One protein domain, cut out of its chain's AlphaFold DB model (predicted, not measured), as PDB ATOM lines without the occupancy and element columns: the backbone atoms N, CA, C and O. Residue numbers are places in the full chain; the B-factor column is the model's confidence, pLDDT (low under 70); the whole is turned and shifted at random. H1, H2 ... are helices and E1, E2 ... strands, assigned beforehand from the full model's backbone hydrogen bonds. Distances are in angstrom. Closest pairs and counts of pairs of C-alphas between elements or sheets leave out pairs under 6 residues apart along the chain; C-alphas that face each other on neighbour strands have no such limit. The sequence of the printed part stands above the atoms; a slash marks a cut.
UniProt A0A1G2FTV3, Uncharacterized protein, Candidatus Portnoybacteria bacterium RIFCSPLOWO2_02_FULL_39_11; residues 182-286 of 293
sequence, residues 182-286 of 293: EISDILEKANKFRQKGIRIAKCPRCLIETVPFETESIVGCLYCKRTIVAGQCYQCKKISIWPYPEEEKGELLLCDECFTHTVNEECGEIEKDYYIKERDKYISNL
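AT A GLANCE: This is residues 182 to 286 of the 293 residues of an uncharacterized protein of Candidatus Portnoybacteria bacterium RIFCSPLOWO2_02_FULL_39_11 (UniProt A0A1G2FTV3). Two small sheets sit face to face as a modest sandwich, the three-stranded E3 E4 E5 and the hairpin E1 and E2, with helix H1 packed on the hairpin at one end of the long axis. Towards the other end a long link leads to the short helix H2, and H3 follows, folding back until its residues 282 to 284 graze the larger sheet; residues 263 to 271 stick out. The printed part has 105 residues with three named helices and five named strands, in the order H1 E1 E2 E3 E4 E5 H2 H3, of mixed class. Both sheets are antiparallel. The whole is compact, with a radius of gyration of the C-alphas of 14.8 A, yet elongated, spanning 47 by 26 by 22 A.

HOW THE PARTS SIT: E3, residues 217 to 220, E4, residues 227 to 232, and E5, residues 239 to 243, form a meander, each strand the antiparallel neighbour of the one before. E3 and E4 are a hairpin, with N 217 and O 230 2.8 A apart, within hydrogen-bond range. E4 and E5 are a hairpin too, with N 229 and O 242 at 2.8 A. The second sheet is the hairpin of E1, residues 199 to 202, and E2, residues 209 to 213, where N 201 and O 211 are 2.9 A apart. The two sheets make a sandwich, two sheets face to face, their strands at 50 degrees. The closest C-alphas of E2 and E3 are those of Val 211 and Gly 220, 6.4 A apart. H1, residues 182 to 195, comes closest to E2 at the C-alphas of Ala 190 and Thr 210, 5.7 A apart. H3, residues 269 to 284, only grazes the larger sheet; its C-alpha of Ile 283 is 7.5 A from that of Val 229 in E4. H2, residues 256 to 262, is not on that sheet, and H2 and H3 are apart. In H1 and H2 every O i to N i+4 pair is within hydrogen-bond range; in H3, 10 of 12 are.

IN THESE COORDINATES: E4 is 16.4 A long and E5 13.8 A. H3 measures 23.3 A and H1 20.5 A. H1 begins at C-alpha 182, (-3.846, -12.084, -5.356), and H3 ends at C-alpha 284, (15.162, 5.431, 14.490). C-alpha 227, where E4 begins, is at (5.959, 0.264, 6.615).

THE WHOLE: The two C-alphas farthest apart, those of Asp 185 and Ile 270, are separated by 46.8 A. The printed part has no cut. The link from E5 to H2 is long, residues 244 to 255. Mean pLDDT of the printed part is 80.6; residues 245 to 252 and 260 to 276 are under 70.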
ATOM      1  N   GLU A 182      -5.216 -12.451  -5.718       90.56
ATOM      2  CA  GLU A 182      -3.846 -12.084  -5.356       90.56
ATOM      3  C   GLU A 182      -3.587 -12.121  -3.837       90.56
ATOM      4  O   GLU A 182      -2.436 -12.209  -3.404       90.56
ATOM      5  N   ILE A 183      -4.637 -12.053  -3.010       91.50
ATOM      6  CA  ILE A 183      -4.519 -12.181  -1.555       91.50
ATOM      7  C   ILE A 183      -4.119 -13.608  -1.183       91.50
ATOM      8  O   ILE A 183      -3.252 -13.774  -0.323       91.50
ATOM      9  N   SER A 184      -4.669 -14.628  -1.849       90.31
ATOM     10  CA  SER A 184      -4.337 -16.030  -1.580       90.31
ATOM     11  C   SER A 184      -2.846 -16.309  -1.789       90.31
ATOM     12  O   SER A 184      -2.206 -16.893  -0.914       90.31
ATOM     13  N   ASP A 185      -2.258 -15.791  -2.872       91.31
ATOM     14  CA  ASP A 185      -0.816 -15.906  -3.139       91.31
ATOM     15  C   ASP A 185       0.025 -15.274  -2.019       91.31
ATOM     16  O   ASP A 185       1.085 -15.773  -1.626       91.31
ATOM     17  N   ILE A 186      -0.437 -14.144  -1.484       93.06
ATOM     18  CA  ILE A 186       0.256 -13.408  -0.423       93.06
ATOM     19  C   ILE A 186       0.125 -14.133   0.922       93.06
ATOM     20  O   ILE A 186       1.097 -14.174   1.684       93.06
ATOM     21  N   LEU A 187      -1.022 -14.750   1.199       92.69
ATOM     22  CA  LEU A 187      -1.239 -15.580   2.385       92.69
ATOM     23  C   LEU A 187      -0.409 -16.866   2.342       92.69
ATOM     24  O   LEU A 187       0.183 -17.247   3.353       92.69
ATOM     25  N   GLU A 188      -0.269 -17.502   1.177       92.88
ATOM     26  CA  GLU A 188       0.623 -18.655   1.016       92.88
ATOM     27  C   GLU A 188       2.076 -18.273   1.343       92.88
ATOM     28  O   GLU A 188       2.786 -18.992   2.054       92.88
ATOM     29  N   LYS A 189       2.521 -17.094   0.897       91.06
ATOM     30  CA  LYS A 189       3.852 -16.566   1.232       91.06
ATOM     31  C   LYS A 189       4.002 -16.269   2.721       91.06
ATOM     32  O   LYS A 189       5.029 -16.620   3.304       91.06
ATOM     33  N   ALA A 190       2.990 -15.678   3.354       94.31
ATOM     34  CA  ALA A 190       2.975 -15.481   4.801       94.31
ATOM     35  C   ALA A 190       3.103 -16.827   5.545       94.31
ATOM     36  O   ALA A 190       3.906 -16.950   6.472       94.31
ATOM     37  N   ASN A 191       2.417 -17.873   5.079       94.12
ATOM     38  CA  ASN A 191       2.530 -19.223   5.635       94.12
ATOM     39  C   ASN A 191       3.925 -19.842   5.437       94.12
ATOM     40  O   ASN A 191       4.445 -20.469   6.360       94.12
ATOM     41  N   LYS A 192       4.593 -19.608   4.298       94.62
ATOM     42  CA  LYS A 192       5.997 -20.024   4.094       94.62
ATOM     43  C   LYS A 192       6.947 -19.365   5.097       94.62
ATOM     44  O   LYS A 192       7.910 -19.996   5.527       94.62
ATOM     45  N   PHE A 193       6.695 -18.117   5.492       94.31
ATOM     46  CA  PHE A 193       7.449 -17.469   6.568       94.31
ATOM     47  C   PHE A 193       7.134 -18.090   7.939       94.31
ATOM     48  O   PHE A 193       8.075 -18.391   8.675       94.31
ATOM     49  N   ARG A 194       5.861 -18.393   8.244       94.25
ATOM     50  CA  ARG A 194       5.478 -19.114   9.480       94.25
ATOM     51  C   ARG A 194       6.214 -20.443   9.627       94.25
ATOM     52  O   ARG A 194       6.767 -20.723  10.684       94.25
ATOM     53  N   GLN A 195       6.285 -21.231   8.553       94.25
ATOM     54  CA  GLN A 195       6.994 -22.520   8.531       94.25
ATOM     55  C   GLN A 195       8.502 -22.389   8.794       94.25
ATOM     56  O   GLN A 195       9.130 -23.335   9.257       94.25
ATOM     57  N   LYS A 196       9.085 -21.212   8.537       94.19
ATOM     58  CA  LYS A 196      10.487 -20.886   8.837       94.19
ATOM     59  C   LYS A 196      10.685 -20.309  10.247       94.19
ATOM     60  O   LYS A 196      11.774 -19.840  10.553       94.19
ATOM     61  N   GLY A 197       9.650 -20.307  11.090       93.19
ATOM     62  CA  GLY A 197       9.694 -19.758  12.448       93.19
ATOM     63  C   GLY A 197       9.521 -18.236  12.533       93.19
ATOM     64  O   GLY A 197       9.635 -17.675  13.621       93.19
ATOM     65  N   ILE A 198       9.219 -17.558  11.419       94.19
ATOM     66  CA  ILE A 198       8.967 -16.111  11.401       94.19
ATOM     67  C   ILE A 198       7.519 -15.859  11.828       94.19
ATOM     68  O   ILE A 198       6.585 -16.462  11.295       94.19
ATOM     69  N   ARG A 199       7.315 -14.944  12.780       94.12
ATOM     70  CA  ARG A 199       5.971 -14.577  13.235       94.12
ATOM     71  C   ARG A 199       5.291 -13.729  12.170       94.12
ATOM     72  O   ARG A 199       5.920 -12.883  11.542       94.12
ATOM     73  N   ILE A 200       3.994 -13.948  11.992       95.31
ATOM     74  CA  ILE A 200       3.148 -13.148  11.109       95.31
ATOM     75  C   ILE A 200       2.071 -12.496  11.958       95.31
ATOM     76  O   ILE A 200       1.372 -13.199  12.685       95.31
ATOM     77  N   ALA A 201       1.919 -11.181  11.840       92.62
ATOM     78  CA  ALA A 201       0.849 -10.441  12.492       92.62
ATOM     79  C   ALA A 201      -0.086  -9.755  11.484       92.62
ATOM     80  O   ALA A 201       0.235  -9.568  10.303       92.62
ATOM     81  N   LYS A 202      -1.275  -9.397  11.979       90.56
ATOM     82  CA  LYS A 202      -2.337  -8.696  11.253       90.56
ATOM     83  C   LYS A 202      -1.945  -7.244  11.010       90.56
ATOM     84  O   LYS A 202      -1.798  -6.478  11.950       90.56
ATOM     85  N   CYS A 203      -1.787  -6.840   9.751       89.75
ATOM     86  CA  CYS A 203      -1.425  -5.460   9.430       89.75
ATOM     87  C   CYS A 203      -2.478  -4.483   9.987       89.75
ATOM     88  O   CYS A 203      -3.645  -4.635   9.630       89.75
ATOM     89  N   PRO A 204      -2.110  -3.448  10.768       83.50
ATOM     90  CA  PRO A 204      -3.080  -2.502  11.330       83.50
ATOM     91  C   PRO A 204      -3.823  -1.708  10.248       83.50
ATOM     92  O   PRO A 204      -4.939  -1.261  10.466       83.50
ATOM     93  N   ARG A 205      -3.229  -1.576   9.054       84.31
ATOM     94  CA  ARG A 205      -3.762  -0.780   7.941       84.31
ATOM     95  C   ARG A 205      -4.730  -1.548   7.051       84.31
ATOM     96  O   ARG A 205      -5.794  -1.048   6.722       84.31
ATOM     97  N   CYS A 206      -4.341  -2.744   6.605       87.44
ATOM     98  CA  CYS A 206      -5.162  -3.534   5.680       87.44
ATOM     99  C   CYS A 206      -5.886  -4.705   6.345       87.44
ATOM    100  O   CYS A 206      -6.652  -5.376   5.661       87.44
ATOM    101  N   LEU A 207      -5.620  -4.960   7.630       86.56
ATOM    102  CA  LEU A 207      -6.200  -6.022   8.457       86.56
ATOM    103  C   LEU A 207      -5.966  -7.457   7.960       86.56
ATOM    104  O   LEU A 207      -6.642  -8.370   8.420       86.56
ATOM    105  N   ILE A 208      -4.979  -7.681   7.088       88.56
ATOM    106  CA  ILE A 208      -4.584  -9.025   6.634       88.56
ATOM    107  C   ILE A 208      -3.331  -9.478   7.396       88.56
ATOM    108  O   ILE A 208      -2.391  -8.692   7.568       88.56
ATOM    109  N   GLU A 209      -3.285 -10.742   7.821       91.62
ATOM    110  CA  GLU A 209      -2.141 -11.395   8.480       91.62
ATOM    111  C   GLU A 209      -0.943 -11.571   7.539       91.62
ATOM    112  O   GLU A 209      -0.681 -12.635   6.989       91.62
ATOM    113  N   THR A 210      -0.215 -10.480   7.318       93.75
ATOM    114  CA  THR A 210       0.811 -10.378   6.268       93.75
ATOM    115  C   THR A 210       2.022  -9.559   6.700       93.75
ATOM    116  O   THR A 210       2.812  -9.146   5.855       93.75
ATOM    117  N   VAL A 211       2.178  -9.285   7.999       95.00
ATOM    118  CA  VAL A 211       3.339  -8.566   8.537       95.00
ATOM    119  C   VAL A 211       4.323  -9.573   9.134       95.00
ATOM    120  O   VAL A 211       4.082 -10.038  10.248       95.00
ATOM    121  N   PRO A 212       5.403  -9.941   8.423       95.25
ATOM    122  CA  PRO A 212       6.449 -10.800   8.960       95.25
ATOM    123  C   PRO A 212       7.367 -10.040   9.918       95.25
ATOM    124  O   PRO A 212       7.826  -8.944   9.603       95.25
ATOM    125  N   PHE A 213       7.668 -10.642  11.066       93.69
ATOM    126  CA  PHE A 213       8.630 -10.129  12.037       93.69
ATOM    127  C   PHE A 213       9.206 -11.267  12.893       93.69
ATOM    128  O   PHE A 213       8.573 -12.292  13.128       93.69
ATOM    129  N   GLU A 214      10.428 -11.085  13.379       89.31
ATOM    130  CA  GLU A 214      11.084 -12.023  14.313       89.31
ATOM    131  C   GLU A 214      11.440 -11.329  15.626       89.31
ATOM    132  O   GLU A 214      11.354 -11.908  16.705       89.31
ATOM    133  N   THR A 215      11.841 -10.068  15.505       89.38
ATOM    134  CA  THR A 215      12.369  -9.207  16.557       89.38
ATOM    135  C   THR A 215      11.843  -7.794  16.340       89.38
ATOM    136  O   THR A 215      11.193  -7.507  15.328       89.38
ATOM    137  N   GLU A 216      12.193  -6.893  17.249       90.69
ATOM    138  CA  GLU A 216      11.995  -5.462  17.049       90.69
ATOM    139  C   GLU A 216      12.676  -5.025  15.745       90.69
ATOM    140  O   GLU A 216      13.858  -5.302  15.520       90.69
ATOM    141  N   SER A 217      11.898  -4.466  14.827       92.12
ATOM    142  CA  SER A 217      12.345  -4.115  13.484       92.12
ATOM    143  C   SER A 217      11.313  -3.259  12.760       92.12
ATOM    144  O   SER A 217      10.126  -3.257  13.079       92.12
ATOM    145  N   ILE A 218      11.776  -2.552  11.737       91.25
ATOM    146  CA  ILE A 218      10.913  -1.914  10.748       91.25
ATOM    147  C   ILE A 218      10.735  -2.905   9.597       91.25
ATOM    148  O   ILE A 218      11.717  -3.307   8.966       91.25
ATOM    149  N   VAL A 219       9.493  -3.298   9.335       94.06
ATOM    150  CA  VAL A 219       9.115  -4.331   8.360       94.06
ATOM    151  C   VAL A 219       8.048  -3.806   7.403       94.06
ATOM    152  O   VAL A 219       7.430  -2.774   7.644       94.06
ATOM    153  N   GLY A 220       7.827  -4.498   6.288       93.44
ATOM    154  CA  GLY A 220       6.770  -4.158   5.332       93.44
ATOM    155  C   GLY A 220       5.622  -5.160   5.383       93.44
ATOM    156  O   GLY A 220       5.857  -6.365   5.448       93.44
ATOM    157  N   CYS A 221       4.380  -4.684   5.283       93.56
ATOM    158  CA  CYS A 221       3.242  -5.559   5.010       93.56
ATOM    159  C   CYS A 221       3.391  -6.195   3.617       93.56
ATOM    160  O   CYS A 221       3.550  -5.493   2.614       93.56
ATOM    161  N   LEU A 222       3.294  -7.525   3.528       93.88
ATOM    162  CA  LEU A 222       3.419  -8.249   2.259       93.88
ATOM    163  C   LEU A 222       2.285  -7.917   1.277       93.88
ATOM    164  O   LEU A 222       2.496  -8.048   0.071       93.88
ATOM    165  N   TYR A 223       1.141  -7.436   1.772       91.69
ATOM    166  CA  TYR A 223       0.002  -7.014   0.960       91.69
ATOM    167  C   TYR A 223       0.058  -5.527   0.586       91.69
ATOM    168  O   TYR A 223       0.439  -5.187  -0.533       91.69
ATOM    169  N   CYS A 224      -0.261  -4.623   1.519       89.06
ATOM    170  CA  CYS A 224      -0.413  -3.194   1.221       89.06
ATOM    171  C   CYS A 224       0.912  -2.427   1.096       89.06
ATOM    172  O   CYS A 224       0.893  -1.230   0.824       89.06
ATOM    173  N   LYS A 225       2.053  -3.097   1.312       90.94
ATOM    174  CA  LYS A 225       3.418  -2.545   1.206       90.94
ATOM    175  C   LYS A 225       3.752  -1.414   2.171       90.94
ATOM    176  O   LYS A 225       4.844  -0.860   2.086       90.94
ATOM    177  N   ARG A 226       2.860  -1.100   3.109       88.62
ATOM    178  CA  ARG A 226       3.124  -0.096   4.136       88.62
ATOM    179  C   ARG A 226       4.194  -0.559   5.105       88.62
ATOM    180  O   ARG A 226       4.291  -1.749   5.421       88.62
ATOM    181  N   THR A 227       4.951   0.419   5.575       90.69
ATOM    182  CA  THR A 227       5.959   0.264   6.615       90.69
ATOM    183  C   THR A 227       5.270   0.113   7.965       90.69
ATOM    184  O   THR A 227       4.406   0.909   8.323       90.69
ATOM    185  N   ILE A 228       5.658  -0.918   8.705       91.75
ATOM    186  CA  ILE A 228       5.125  -1.291  10.010       91.75
ATOM    187  C   ILE A 228       6.301  -1.391  10.983       91.75
ATOM    188  O   ILE A 228       7.359  -1.929  10.650       91.75
ATOM    189  N   VAL A 229       6.119  -0.873  12.189       91.31
ATOM    190  CA  VAL A 229       7.054  -1.024  13.301       91.31
ATOM    191  C   VAL A 229       6.645  -2.254  14.092       91.31
ATOM    192  O   VAL A 229       5.554  -2.279  14.647       91.31
ATOM    193  N   ALA A 230       7.511  -3.258  14.169       92.25
ATOM    194  CA  ALA A 230       7.449  -4.284  15.201       92.25
ATOM    195  C   ALA A 230       8.358  -3.839  16.349       92.25
ATOM    196  O   ALA A 230       9.553  -3.643  16.143       92.25
ATOM    197  N   GLY A 231       7.818  -3.654  17.544       89.69
ATOM    198  CA  GLY A 231       8.554  -3.091  18.681       89.69
ATOM    199  C   GLY A 231       7.996  -3.579  20.012       89.69
ATOM    200  O   GLY A 231       6.963  -4.246  20.045       89.69
ATOM    201  N   GLN A 232       8.661  -3.263  21.117       88.44
ATOM    202  CA  GLN A 232       8.137  -3.600  22.441       88.44
ATOM    203  C   GLN A 232       7.072  -2.603  22.887       88.44
ATOM    204  O   GLN A 232       7.264  -1.393  22.809       88.44
ATOM    205  N   CYS A 233       5.975  -3.131  23.428       86.06
ATOM    206  CA  CYS A 233       5.001  -2.335  24.151       86.06
ATOM    207  C   CYS A 233       5.697  -1.648  25.327       86.06
ATOM    208  O   CYS A 233       6.361  -2.301  26.135       86.06
ATOM    209  N   TYR A 234       5.519  -0.339  25.450       82.56
ATOM    210  CA  TYR A 234       6.158   0.456  26.486       82.56
ATOM    211  C   TYR A 234       5.830  -0.060  27.896       82.56
ATOM    212  O   TYR A 234       6.731  -0.158  28.733       82.56
ATOM    213  N   GLN A 235       4.578  -0.463  28.125       83.81
ATOM    214  CA  GLN A 235       4.080  -0.894  29.429       83.81
ATOM    215  C   GLN A 235       4.382  -2.371  29.725       83.81
ATOM    216  O   GLN A 235       5.022  -2.674  30.727       83.81
ATOM    217  N   CYS A 236       3.964  -3.303  28.861       88.31
ATOM    218  CA  CYS A 236       4.080  -4.741  29.147       88.31
ATOM    219  C   CYS A 236       5.296  -5.428  28.510       88.31
ATOM    220  O   CYS A 236       5.485  -6.629  28.699       88.31
ATOM    221  N   LYS A 237       6.097  -4.703  27.719       88.06
ATOM    222  CA  LYS A 237       7.283  -5.200  26.993       88.06
ATOM    223  C   LYS A 237       7.022  -6.320  25.974       88.06
ATOM    224  O   LYS A 237       7.958  -6.782  25.325       88.06
ATOM    225  N   LYS A 238       5.767  -6.740  25.758       90.12
ATOM    226  CA  LYS A 238       5.403  -7.673  24.678       90.12
ATOM    227  C   LYS A 238       5.684  -7.027  23.320       90.12
ATOM    228  O   LYS A 238       5.392  -5.849  23.133       90.12
ATOM    229  N   ILE A 239       6.193  -7.798  22.357       88.31
ATOM    230  CA  ILE A 239       6.327  -7.307  20.980       88.31
ATOM    231  C   ILE A 239       4.930  -7.113  20.388       88.31
ATOM    232  O   ILE A 239       4.090  -8.008  20.455       88.31
ATOM    233  N   SER A 240       4.685  -5.946  19.814       89.19
ATOM    234  CA  SER A 240       3.461  -5.593  19.098       89.19
ATOM    235  C   SER A 240       3.817  -4.862  17.809       89.19
ATOM    236  O   SER A 240       4.996  -4.634  17.524       89.19
ATOM    237  N   ILE A 241       2.807  -4.591  16.983       88.75
ATOM    238  CA  ILE A 241       2.998  -3.960  15.681       88.75
ATOM    239  C   ILE A 241       2.175  -2.682  15.564       88.75
ATOM    240  O   ILE A 241       1.005  -2.664  15.933       88.75
ATOM    241  N   TRP A 242       2.783  -1.646  14.993       86.25
ATOM    242  CA  TRP A 242       2.168  -0.337  14.785       86.25
ATOM    243  C   TRP A 242       2.474   0.196  13.383       86.25
ATOM    244  O   TRP A 242       3.491  -0.172  12.787       86.25
ATOM    245  N   PRO A 243       1.623   1.066  12.828       82.94
ATOM    246  CA  PRO A 243       1.963   1.894  11.669       82.94
ATOM    247  C   PRO A 243       3.275   2.668  11.884       82.94
ATOM    248  O   PRO A 243       3.669   2.944  13.017       82.94
ATOM    249  N   TYR A 244       3.985   3.008  10.804       77.19
ATOM    250  CA  TYR A 244       5.208   3.804  10.931       77.19
ATOM    251  C   TYR A 244       4.888   5.268  11.309       77.19
ATOM    252  O   TYR A 244       4.014   5.862  10.678       77.19
ATOM    253  N   PRO A 245       5.604   5.891  12.269       61.94
ATOM    254  CA  PRO A 245       5.219   7.186  12.850       61.94
ATOM    255  C   PRO A 245       5.233   8.388  11.905       61.94
ATOM    256  O   PRO A 245       4.639   9.411  12.227       61.94
ATOM    257  N   GLU A 246       5.893   8.310  10.744       58.69
ATOM    258  CA  GLU A 246       5.791   9.379   9.735       58.69
ATOM    259  C   GLU A 246       4.355   9.549   9.211       58.69
ATOM    260  O   GLU A 246       4.022  10.601   8.669       58.69
ATOM    261  N   GLU A 247       3.495   8.546   9.416       51.19
ATOM    262  CA  GLU A 247       2.067   8.616   9.118       51.19
ATOM    263  C   GLU A 247       1.221   9.098  10.323       51.19
ATOM    264  O   GLU A 247       0.090   9.526  10.112       51.19
ATOM    265  N   GLU A 248       1.753   9.084  11.558       51.97
ATOM    266  CA  GLU A 248       1.041   9.420  12.809       51.97
ATOM    267  C   GLU A 248       1.969  10.069  13.853       51.97
ATOM    268  O   GLU A 248       2.737   9.421  14.582       51.97
ATOM    269  N   LYS A 249       1.885  11.397  13.967       49.00
ATOM    270  CA  LYS A 249       2.544  12.126  15.054       49.00
ATOM    271  C   LYS A 249       1.830  11.806  16.370       49.00
ATOM    272  O   LYS A 249       0.623  11.977  16.463       49.00
ATOM    273  N   GLY A 250       2.584  11.428  17.403       50.78
ATOM    274  CA  GLY A 250       2.131  11.676  18.774       50.78
ATOM    275  C   GLY A 250       1.693  10.502  19.657       50.78
ATOM    276  O   GLY A 250       1.279  10.763  20.784       50.78
ATOM    277  N   GLU A 251       1.785   9.244  19.217       59.19
ATOM    278  CA  GLU A 251       1.306   8.097  20.016       59.19
ATOM    279  C   GLU A 251       2.417   7.249  20.644       59.19
ATOM    280  O   GLU A 251       3.423   6.943  20.002       59.19
ATOM    281  N   LEU A 252       2.212   6.848  21.902       64.19
ATOM    282  CA  LEU A 252       3.025   5.868  22.623       64.19
ATOM    283  C   LEU A 252       2.932   4.485  21.956       64.19
ATOM    284  O   LEU A 252       1.857   4.075  21.528       64.19
ATOM    285  N   LEU A 253       4.026   3.714  21.946       74.00
ATOM    286  CA  LEU A 253       4.010   2.308  21.509       74.00
ATOM    287  C   LEU A 253       3.363   1.425  22.583       74.00
ATOM    288  O   LEU A 253       4.046   0.691  23.296       74.00
ATOM    289  N   LEU A 254       2.047   1.520  22.747       76.69
ATOM    290  CA  LEU A 254       1.266   0.641  23.615       76.69
ATOM    291  C   LEU A 254       0.600  -0.439  22.768       76.69
ATOM    292  O   LEU A 254       0.084  -0.159  21.690       76.69
ATOM    293  N   CYS A 255       0.628  -1.687  23.232       80.06
ATOM    294  CA  CYS A 255      -0.191  -2.729  22.618       80.06
ATOM    295  C   CYS A 255      -1.676  -2.471  22.902       80.06
ATOM    296  O   CYS A 255      -1.992  -1.809  23.890       80.06
ATOM    297  N   ASP A 256      -2.570  -3.046  22.094       73.69
ATOM    298  CA  ASP A 256      -4.028  -2.892  22.232       73.69
ATOM    299  C   ASP A 256      -4.517  -3.136  23.679       73.69
ATOM    300  O   ASP A 256      -5.311  -2.360  24.209       73.69
ATOM    301  N   GLU A 257      -3.984  -4.164  24.359       76.94
ATOM    302  CA  GLU A 257      -4.279  -4.457  25.774       76.94
ATOM    303  C   GLU A 257      -3.898  -3.284  26.697       76.94
ATOM    304  O   GLU A 257      -4.714  -2.802  27.476       76.94
ATOM    305  N   CYS A 258      -2.655  -2.805  26.606       76.44
ATOM    306  CA  CYS A 258      -2.146  -1.739  27.466       76.44
ATOM    307  C   CYS A 258      -2.797  -0.390  27.164       76.44
ATOM    308  O   CYS A 258      -3.138   0.329  28.097       76.44
ATOM    309  N   PHE A 259      -3.029  -0.081  25.886       71.88
ATOM    310  CA  PHE A 259      -3.698   1.146  25.462       71.88
ATOM    311  C   PHE A 259      -5.078   1.279  26.120       71.88
ATOM    312  O   PHE A 259      -5.374   2.300  26.730       71.88
ATOM    313  N   THR A 260      -5.871   0.204  26.099       64.94
ATOM    314  CA  THR A 260      -7.210   0.145  26.719       64.94
ATOM    315  C   THR A 260      -7.178   0.456  28.220       64.94
ATOM    316  O   THR A 260      -8.101   1.063  28.758       64.94
ATOM    317  N   HIS A 261      -6.109   0.065  28.916       65.50
ATOM    318  CA  HIS A 261      -5.950   0.340  30.342       65.50
ATOM    319  C   HIS A 261      -5.509   1.781  30.624       65.50
ATOM    320  O   HIS A 261      -6.075   2.408  31.514       65.50
ATOM    321  N   THR A 262      -4.542   2.318  29.870       60.62
ATOM    322  CA  THR A 262      -3.985   3.666  30.101       60.62
ATOM    323  C   THR A 262      -4.995   4.774  29.821       60.62
ATOM    324  O   THR A 262      -5.021   5.779  30.507       60.62
ATOM    325  N   VAL A 263      -5.869   4.575  28.841       53.56
ATOM    326  CA  VAL A 263      -6.945   5.501  28.460       53.56
ATOM    327  C   VAL A 263      -7.879   5.886  29.618       53.56
ATOM    328  O   VAL A 263      -8.450   6.976  29.621       53.56
ATOM    329  N   ASN A 264      -8.044   4.996  30.598       48.91
ATOM    330  CA  ASN A 264      -8.909   5.232  31.754       48.91
ATOM    331  C   ASN A 264      -8.244   6.099  32.838       48.91
ATOM    332  O   ASN A 264      -8.906   6.475  33.805       48.91
ATOM    333  N   GLU A 265      -6.966   6.441  32.675       46.28
ATOM    334  CA  GLU A 265      -6.181   7.267  33.588       46.28
ATOM    335  C   GLU A 265      -5.646   8.477  32.798       46.28
ATOM    336  O   GLU A 265      -4.924   8.329  31.816       46.28
ATOM    337  N   GLU A 266      -6.041   9.701  33.156       47.28
ATOM    338  CA  GLU A 266      -5.618  10.912  32.433       47.28
ATOM    339  C   GLU A 266      -4.079  11.063  32.443       47.28
ATOM    340  O   GLU A 266      -3.493  11.472  33.444       47.28
ATOM    341  N   CYS A 267      -3.403  10.771  31.325       46.03
ATOM    342  CA  CYS A 267      -1.994  11.139  31.140       46.03
ATOM    343  C   CYS A 267      -1.872  12.652  30.885       46.03
ATOM    344  O   CYS A 267      -2.482  13.186  29.956       46.03
ATOM    345  N   GLY A 268      -1.045  13.344  31.672       48.53
ATOM    346  CA  GLY A 268      -0.785  14.778  31.506       48.53
ATOM    347  C   GLY A 268       0.001  15.118  30.228       48.53
ATOM    348  O   GLY A 268       0.876  14.369  29.795       48.53
ATOM    349  N   GLU A 269      -0.263  16.291  29.639       48.75
ATOM    350  CA  GLU A 269       0.319  16.745  28.357       48.75
ATOM    351  C   GLU A 269       1.863  16.791  28.343       48.75
ATOM    352  O   GLU A 269       2.483  16.483  27.327       48.75
ATOM    353  N   ILE A 270       2.500  17.115  29.473       45.38
ATOM    354  CA  ILE A 270       3.967  17.243  29.592       45.38
ATOM    355  C   ILE A 270       4.676  15.885  29.459       45.38
ATOM    356  O   ILE A 270       5.787  15.808  28.932       45.38
ATOM    357  N   GLU A 271       4.038  14.800  29.900       58.91
ATOM    358  CA  GLU A 271       4.604  13.456  29.778       58.91
ATOM    359  C   GLU A 271       4.583  12.975  28.320       58.91
ATOM    360  O   GLU A 271       5.537  12.349  27.853       58.91
ATOM    361  N   LYS A 272       3.549  13.349  27.556       62.72
ATOM    362  CA  LYS A 272       3.349  12.924  26.164       62.72
ATOM    363  C   LYS A 272       4.492  13.360  25.237       62.72
ATOM    364  O   LYS A 272       5.020  12.533  24.495       62.72
ATOM    365  N   ASP A 273       4.935  14.614  25.316       62.22
ATOM    366  CA  ASP A 273       6.013  15.150  24.465       62.22
ATOM    367  C   ASP A 273       7.372  14.486  24.711       62.22
ATOM    368  O   ASP A 273       8.138  14.230  23.774       62.22
ATOM    369  N   TYR A 274       7.684  14.200  25.977       62.59
ATOM    370  CA  TYR A 274       8.886  13.456  26.339       62.59
ATOM    371  C   TYR A 274       8.849  12.050  25.730       62.59
ATOM    372  O   TYR A 274       9.814  11.604  25.103       62.59
ATOM    373  N   TYR A 275       7.703  11.381  25.836       67.62
ATOM    374  CA  TYR A 275       7.534  10.033  25.317       67.62
ATOM    375  C   TYR A 275       7.588   9.940  23.794       67.62
ATOM    376  O   TYR A 275       8.169   8.990  23.268       67.62
ATOM    377  N   ILE A 276       7.041  10.922  23.077       68.81
ATOM    378  CA  ILE A 276       7.124  10.974  21.611       68.81
ATOM    379  C   ILE A 276       8.589  11.037  21.162       68.81
ATOM    380  O   ILE A 276       8.989  10.305  20.257       68.81
ATOM    381  N   LYS A 277       9.419  11.848  21.831       74.25
ATOM    382  CA  LYS A 277      10.851  11.960  21.507       74.25
ATOM    383  C   LYS A 277      11.607  10.657  21.755       74.25
ATOM    384  O   LYS A 277      12.389  10.234  20.903       74.25
ATOM    385  N   GLU A 278      11.375  10.011  22.895       75.94
ATOM    386  CA  GLU A 278      12.026   8.733  23.211       75.94
ATOM    387  C   GLU A 278      11.558   7.606  22.282       75.94
ATOM    388  O   GLU A 278      12.370   6.794  21.838       75.94
ATOM    389  N   ARG A 279      10.277   7.600  21.895       79.25
ATOM    390  CA  ARG A 279       9.742   6.705  20.863       79.25
ATOM    391  C   ARG A 279      10.441   6.905  19.525       79.25
ATOM    392  O   ARG A 279      10.897   5.930  18.935       79.25
ATOM    393  N   ASP A 280      10.509   8.137  19.027       79.69
ATOM    394  CA  ASP A 280      11.091   8.420  17.710       79.69
ATOM    395  C   ASP A 280      12.571   8.029  17.681       79.69
ATOM    396  O   ASP A 280      13.042   7.397  16.733       79.69
ATOM    397  N   LYS A 281      13.287   8.303  18.776       82.50
ATOM    398  CA  LYS A 281      14.657   7.834  18.987       82.50
ATOM    399  C   LYS A 281      14.733   6.308  18.981       82.50
ATOM    400  O   LYS A 281      15.576   5.755  18.278       82.50
ATOM    401  N   TYR A 282      13.866   5.612  19.709       83.56
ATOM    402  CA  TYR A 282      13.814   4.149  19.708       83.56
ATOM    403  C   TYR A 282      13.578   3.590  18.295       83.56
ATOM    404  O   TYR A 282      14.373   2.784  17.818       83.56
ATOM    405  N   ILE A 283      12.567   4.091  17.580       83.62
ATOM    406  CA  ILE A 283      12.217   3.645  16.223       83.62
ATOM    407  C   ILE A 283      13.343   3.938  15.228       83.62
ATOM    408  O   ILE A 283      13.638   3.097  14.381       83.62
ATOM    409  N   SER A 284      14.019   5.085  15.349       84.62
ATOM    410  CA  SER A 284      15.162   5.431  14.490       84.62
ATOM    411  C   SER A 284      16.345   4.463  14.626       84.62
ATOM    412  O   SER A 284      17.130   4.322  13.691       84.62
ATOM    413  N   ASN A 285      16.442   3.763  15.763       86.25
ATOM    414  CA  ASN A 285      17.480   2.772  16.037       86.25
ATOM    415  C   ASN A 285      17.065   1.337  15.668       86.25
ATOM    416  O   ASN A 285      17.888   0.425  15.761       86.25
ATOM    417  N   LEU A 286      15.814   1.107  15.250       87.69
ATOM    418  CA  LEU A 286      15.355  -0.228  14.880       87.69
ATOM    419  C   LEU A 286      15.953  -0.682  13.540       87.69
ATOM    420  O   LEU A 286      15.994   0.088  12.574       87.69
TER     421      LEU A 286